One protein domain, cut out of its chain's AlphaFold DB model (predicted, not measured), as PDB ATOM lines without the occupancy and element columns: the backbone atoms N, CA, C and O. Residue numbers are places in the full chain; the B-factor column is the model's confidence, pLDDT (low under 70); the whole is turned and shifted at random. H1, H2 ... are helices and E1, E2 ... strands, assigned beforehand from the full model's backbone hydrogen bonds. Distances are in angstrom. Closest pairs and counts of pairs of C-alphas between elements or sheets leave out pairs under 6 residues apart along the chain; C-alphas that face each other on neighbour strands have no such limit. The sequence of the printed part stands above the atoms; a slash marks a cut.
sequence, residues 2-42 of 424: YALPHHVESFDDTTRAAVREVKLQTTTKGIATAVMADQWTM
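What this domain is: This is residues 2 to 42 of the 424 residues of the protein "Endo-1,3(4)-beta-glucanase" of Verticillium dahliae (strain VdLs.17 / ATCC MYA-4575 / FGSC 10137) (UniProt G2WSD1). What picture do these coordinates give? A small twisted hairpin of two strands, E1 and E2, has two short helices, H1 and H2, following each other along the chain on E2's side, while the last residues, 36 to 42, fold back from the end of E2 toward the helices. What stands in which order? The printed part has 41 residues, with two named helices and then two named strands, H1, H2, E1, E2, and the sheet E1 - E2 is antiparallel. How is it classed and how large is it? It is mixed, helices and strands, and compact, with a radius of gyration of the C-alphas of 9.6 A, though its outline is elongated, 27 by 17 by 14 A.

Where its parts are: Where do the helices lie? After residues 2 to 4, H1 holds residues 5 to 10, from C-alpha 5 at (31.265, -24.490, 21.149), and is 9.2 A long. H2 holds residues 13 to 17 and is 6.2 A long. Where do the strands lie? E1 holds residues 19 to 25 and is 16.0 A long from first to last C-alpha, beginning at C-alpha 19 at (28.541, -36.099, 21.791). E2 holds residues 31 to 35, is 13.0 A long and ends at C-alpha 35 at (32.773, -36.203, 23.071).

How they stand to each other: What do the first residues do? Residues 2 to 3 make a short antiparallel pairing with residues 33 to 34 of E2. How do the helices stand? The closest C-alphas of H1 and E2 are those of Pro 5 and Ala 32, 6.1 A apart, while H1 and E1 are only just apart, at 8.3 A. H1 and H2 are close but not clearly touching, the closest C-alphas being those of Val 8 and Arg 16 at 7.2 A. How are E1 and E2 joined? They form a hairpin of antiparallel neighbour strands, with 146 degrees between their directions; N 20 and O 34, 2.8 A apart, and N 24 and O 32, 2.9 A apart, are within hydrogen-bond range. What of the helix backbones? In H2 every O i to N i+4 pair is within hydrogen-bond range, and in H1 1 of 2.

The domain as a whole: How far does it reach? The two C-alphas farthest apart are those of Asp 13 and Thr 27, at 27.8 A, while those of Tyr 2 and Met 42, the first and last printed, are 14.3 A apart. Is any part missing or any link long? The printed part, residues 2 to 42, has no cut, and the links H1 to H2, H2 to E1 and E1 to E2 are tight. How sure is the model? The mean pLDDT of the printed part is 97.9, and no printed residue is under 70.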
ATOM      1  N   TYR A   2      36.884 -32.780  25.795       97.94
ATOM      2  CA  TYR A   2      35.891 -31.695  25.781       97.94
ATOM      3  C   TYR A   2      36.036 -30.845  24.517       97.94
ATOM      4  O   TYR A   2      37.130 -30.390  24.202       97.94
ATOM      5  N   ALA A   3      34.941 -30.657  23.788       98.38
ATOM      6  CA  ALA A   3      34.865 -29.870  22.567       98.38
ATOM      7  C   ALA A   3      34.337 -28.463  22.873       98.38
ATOM      8  O   ALA A   3      33.309 -28.326  23.539       98.38
ATOM      9  N   LEU A   4      35.025 -27.429  22.383       98.56
ATOM     10  CA  LEU A   4      34.568 -26.043  22.473       98.56
ATOM     11  C   LEU A   4      33.304 -25.818  21.620       98.56
ATOM     12  O   LEU A   4      33.091 -26.572  20.667       98.56
ATOM     13  N   PRO A   5      32.495 -24.776  21.896       98.38
ATOM     14  CA  PRO A   5      31.265 -24.490  21.149       98.38
ATOM     15  C   PRO A   5      31.434 -24.542  19.626       98.38
ATOM     16  O   PRO A   5      30.735 -25.301  18.957       98.38
ATOM     17  N   HIS A   6      32.453 -23.862  19.091       98.12
ATOM     18  CA  HIS A   6      32.707 -23.841  17.648       98.12
ATOM     19  C   HIS A   6      33.097 -25.206  17.038       98.12
ATOM     20  O   HIS A   6      32.987 -25.371  15.826       98.12
ATOM     21  N   HIS A   7      33.557 -26.184  17.830       98.56
ATOM     22  CA  HIS A   7      33.791 -27.547  17.338       98.56
ATOM     23  C   HIS A   7      32.466 -28.284  17.144       98.56
ATOM     24  O   HIS A   7      32.246 -28.932  16.127       98.56
ATOM     25  N   VAL A   8      31.565 -28.172  18.128       98.06
ATOM     26  CA  VAL A   8      30.279 -28.886  18.135       98.06
ATOM     27  C   VAL A   8      29.415 -28.479  16.941       98.06
ATOM     28  O   VAL A   8      28.676 -29.297  16.389       98.06
ATOM     29  N   GLU A   9      29.520 -27.224  16.518       97.31
ATOM     30  CA  GLU A   9      28.805 -26.708  15.355       97.31
ATOM     31  C   GLU A   9      29.283 -27.327  14.043       97.31
ATOM     32  O   GLU A   9      28.450 -27.651  13.200       97.31
ATOM     33  N   SER A  10      30.584 -27.584  13.893       98.25
ATOM     34  CA  SER A  10      31.159 -28.097  12.647       98.25
ATOM     35  C   SER A  10      31.327 -29.609  12.593       98.25
ATOM     36  O   SER A  10      31.770 -30.118  11.571       98.25
ATOM     37  N   PHE A  11      30.971 -30.358  13.638       98.50
ATOM     38  CA  PHE A  11      31.049 -31.818  13.592       98.50
ATOM     39  C   PHE A  11      30.274 -32.428  12.422       98.50
ATOM     40  O   PHE A  11      29.116 -32.079  12.173       98.50
ATOM     41  N   ASP A  12      30.909 -33.397  11.762       98.25
ATOM     42  CA  ASP A  12      30.218 -34.324  10.873       98.25
ATOM     43  C   ASP A  12      29.225 -35.203  11.659       98.25
ATOM     44  O   ASP A  12      29.221 -35.234  12.895       98.25
ATOM     45  N   ASP A  13      28.379 -35.945  10.945       98.12
ATOM     46  CA  ASP A  13      27.344 -36.777  11.570       98.12
ATOM     47  C   ASP A  13      27.938 -37.837  12.513       98.12
ATOM     48  O   ASP A  13      27.389 -38.094  13.591       98.12
ATOM     49  N   THR A  14      29.094 -38.406  12.154       98.12
ATOM     50  CA  THR A  14      29.788 -39.423  12.956       98.12
ATOM     51  C   THR A  14      30.250 -38.854  14.295       98.12
ATOM     52  O   THR A  14      29.954 -39.413  15.353       98.12
ATOM     53  N   THR A  15      30.946 -37.715  14.272       98.31
ATOM     54  CA  THR A  15      31.457 -37.061  15.483       98.31
ATOM     55  C   THR A  15      30.309 -36.529  16.336       98.31
ATOM     56  O   THR A  15      30.331 -36.646  17.563       98.31
ATOM     57  N   ARG A  16      29.250 -36.012  15.701       98.19
ATOM     58  CA  ARG A  16      28.051 -35.518  16.388       98.19
ATOM     59  C   ARG A  16      27.338 -36.622  17.171       98.19
ATOM     60  O   ARG A  16      26.924 -36.382  18.303       98.19
ATOM     61  N   ALA A  17      27.271 -37.847  16.644       98.19
ATOM     62  CA  ALA A  17      26.710 -39.003  17.358       98.19
ATOM     63  C   ALA A  17      27.526 -39.417  18.608       98.19
ATOM     64  O   ALA A  17      27.017 -40.087  19.517       98.19
ATOM     65  N   ALA A  18      28.792 -39.000  18.696       98.12
ATOM     66  CA  ALA A  18      29.667 -39.257  19.838       98.12
ATOM     67  C   ALA A  18      29.566 -38.204  20.961       98.12
ATOM     68  O   ALA A  18      30.179 -38.384  22.020       98.12
ATOM     69  N   VAL A  19      28.788 -37.132  20.771       98.12
ATOM     70  CA  VAL A  19      28.541 -36.099  21.791       98.12
ATOM     71  C   VAL A  19      27.809 -36.700  22.998       98.12
ATOM     72  O   VAL A  19      26.968 -37.596  22.870       98.12
ATOM     73  N   ARG A  20      28.157 -36.242  24.202       97.81
ATOM     74  CA  ARG A  20      27.560 -36.652  25.480       97.81
ATOM     75  C   ARG A  20      27.017 -35.435  26.220       97.81
ATOM     76  O   ARG A  20      27.460 -34.316  26.001       97.81
ATOM     77  N   GLU A  21      26.086 -35.665  27.140       96.06
ATOM     78  CA  GLU A  21      25.448 -34.585  27.910       96.06
ATOM     79  C   GLU A  21      26.377 -33.931  28.947       96.06
ATOM     80  O   GLU A  21      26.059 -32.870  29.481       96.06
ATOM     81  N   VAL A  22      27.534 -34.541  29.229       98.06
ATOM     82  CA  VAL A  22      28.517 -34.019  30.184       98.06
ATOM     83  C   VAL A  22      29.137 -32.727  29.644       98.06
ATOM     84  O   VAL A  22      29.662 -32.692  28.531       98.06
ATOM     85  N   LYS A  23      29.096 -31.670  30.456       97.94
ATOM     86  CA  LYS A  23      29.546 -30.317  30.111       97.94
ATOM     87  C   LYS A  23      30.541 -29.793  31.141       97.94
ATOM     88  O   LYS A  23      30.456 -30.153  32.313       97.94
ATOM     89  N   LEU A  24      31.449 -28.924  30.706       97.75
ATOM     90  CA  LEU A  24      32.432 -28.268  31.567       97.75
ATOM     91  C   LEU A  24      32.577 -26.798  31.175       97.75
ATOM     92  O   LEU A  24      32.724 -26.478  29.998       97.75
ATOM     93  N   GLN A  25      32.546 -25.905  32.162       97.56
ATOM     94  CA  GLN A  25      32.859 -24.497  31.946       97.56
ATOM     95  C   GLN A  25      34.346 -24.363  31.603       97.56
ATOM     96  O   GLN A  25      35.203 -24.808  32.365       97.56
ATOM     97  N   THR A  26      34.645 -23.759  30.459       97.50
ATOM     98  CA  THR A  26      36.009 -23.342  30.119       97.50
ATOM     99  C   THR A  26      36.312 -21.991  30.753       97.50
ATOM    100  O   THR A  26      35.410 -21.293  31.222       97.50
ATOM    101  N   THR A  27      37.580 -21.606  30.736       96.25
ATOM    102  CA  THR A  27      38.040 -20.305  31.217       96.25
ATOM    103  C   THR A  27      37.414 -19.151  30.426       96.25
ATOM    104  O   THR A  27      36.738 -18.317  31.021       96.25
ATOM    105  N   THR A  28      37.558 -19.130  29.094       97.56
ATOM    106  CA  THR A  28      37.158 -17.976  28.249       97.56
ATOM    107  C   THR A  28      36.368 -18.330  26.984       97.56
ATOM    108  O   THR A  28      36.059 -17.461  26.169       97.56
ATOM    109  N   LYS A  29      36.000 -19.604  26.798       98.00
ATOM    110  CA  LYS A  29      35.359 -20.128  25.574       98.00
ATOM    111  C   LYS A  29      33.983 -20.750  25.836       98.00
ATOM    112  O   LYS A  29      33.529 -21.620  25.096       98.00
ATOM    113  N   GLY A  30      33.317 -20.308  26.904       97.12
ATOM    114  CA  GLY A  30      31.995 -20.786  27.308       97.12
ATOM    115  C   GLY A  30      31.990 -22.240  27.784       97.12
ATOM    116  O   GLY A  30      32.955 -22.728  28.373       97.12
ATOM    117  N   ILE A  31      30.882 -22.942  27.560       98.12
ATOM    118  CA  ILE A  31      30.702 -24.324  28.018       98.12
ATOM    119  C   ILE A  31      31.192 -25.298  26.943       98.12
ATOM    120  O   ILE A  31      30.631 -25.361  25.850       98.12
ATOM    121  N   ALA A  32      32.193 -26.112  27.274       98.31
ATOM    122  CA  ALA A  32      32.632 -27.219  26.439       98.31
ATOM    123  C   ALA A  32      31.791 -28.480  26.689       98.31
ATOM    124  O   ALA A  32      31.301 -28.720  27.796       98.31
ATOM    125  N   THR A  33      31.647 -29.316  25.661       98.38
ATOM    126  CA  THR A  33      30.815 -30.529  25.689       98.38
ATOM    127  C   THR A  33      31.670 -31.778  25.511       98.38
ATOM    128  O   THR A  33      32.561 -31.808  24.666       98.38
ATOM    129  N   ALA A  34      31.433 -32.820  26.304       98.44
ATOM    130  CA  ALA A  34      32.186 -34.062  26.204       98.44
ATOM    131  C   ALA A  34      31.853 -34.822  24.911       98.44
ATOM    132  O   ALA A  34      30.688 -35.008  24.558       98.44
ATOM    133  N   VAL A  35      32.887 -35.328  24.244       98.50
ATOM    134  CA  VAL A  35      32.773 -36.203  23.071       98.50
ATOM    135  C   VAL A  35      33.559 -37.483  23.334       98.50
ATOM    136  O   VAL A  35      34.732 -37.441  23.733       98.50
ATOM    137  N   MET A  36      32.891 -38.619  23.136       98.00
ATOM    138  CA  MET A  36      33.413 -39.964  23.383       98.00
ATOM    139  C   MET A  36      33.802 -40.628  22.059       98.00
ATOM    140  O   MET A  36      33.080 -41.483  21.551       98.00
ATOM    141  N   ALA A  37      34.920 -40.181  21.495       97.12
ATOM    142  CA  ALA A  37      35.513 -40.702  20.269       97.12
ATOM    143  C   ALA A  37      37.030 -40.469  20.281       97.12
ATOM    144  O   ALA A  37      37.493 -39.506  20.902       97.12
ATOM    145  N   ASP A  38      37.765 -41.316  19.562       96.81
ATOM    146  CA  ASP A  38      39.222 -41.212  19.397       96.81
ATOM    147  C   ASP A  38      39.625 -40.219  18.291       96.81
ATOM    148  O   ASP A  38      40.755 -39.738  18.265       96.81
ATOM    149  N   GLN A  39      38.695 -39.882  17.391       97.19
ATOM    150  CA  GLN A  39      38.889 -38.935  16.296       97.19
ATOM    151  C   GLN A  39      37.642 -38.072  16.117       97.19
ATOM    152  O   GLN A  39      36.520 -38.573  16.205       97.19
ATOM    153  N   TRP A  40      37.853 -36.783  15.848       97.75
ATOM    154  CA  TRP A  40      36.800 -35.836  15.489       97.75
ATOM    155  C   TRP A  40      37.007 -35.350  14.061       97.75
ATOM    156  O   TRP A  40      38.129 -35.036  13.659       97.75
ATOM    157  N   THR A  41      35.912 -35.236  13.325       98.25
ATOM    158  CA  THR A  41      35.878 -34.622  12.004       98.25
ATOM    159  C   THR A  41      35.001 -33.383  12.068       98.25
ATOM    160  O   THR A  41      33.838 -33.440  12.460       98.25
ATOM    161  N   MET A  42      35.592 -32.253  11.690       98.19
ATOM    162  CA  MET A  42      34.927 -30.963  11.557       98.19
ATOM    163  C   MET A  42      34.852 -30.599  10.073       98.19
ATOM    164  O   MET A  42      35.799 -30.849   9.326       98.19
TER     165      MET A  42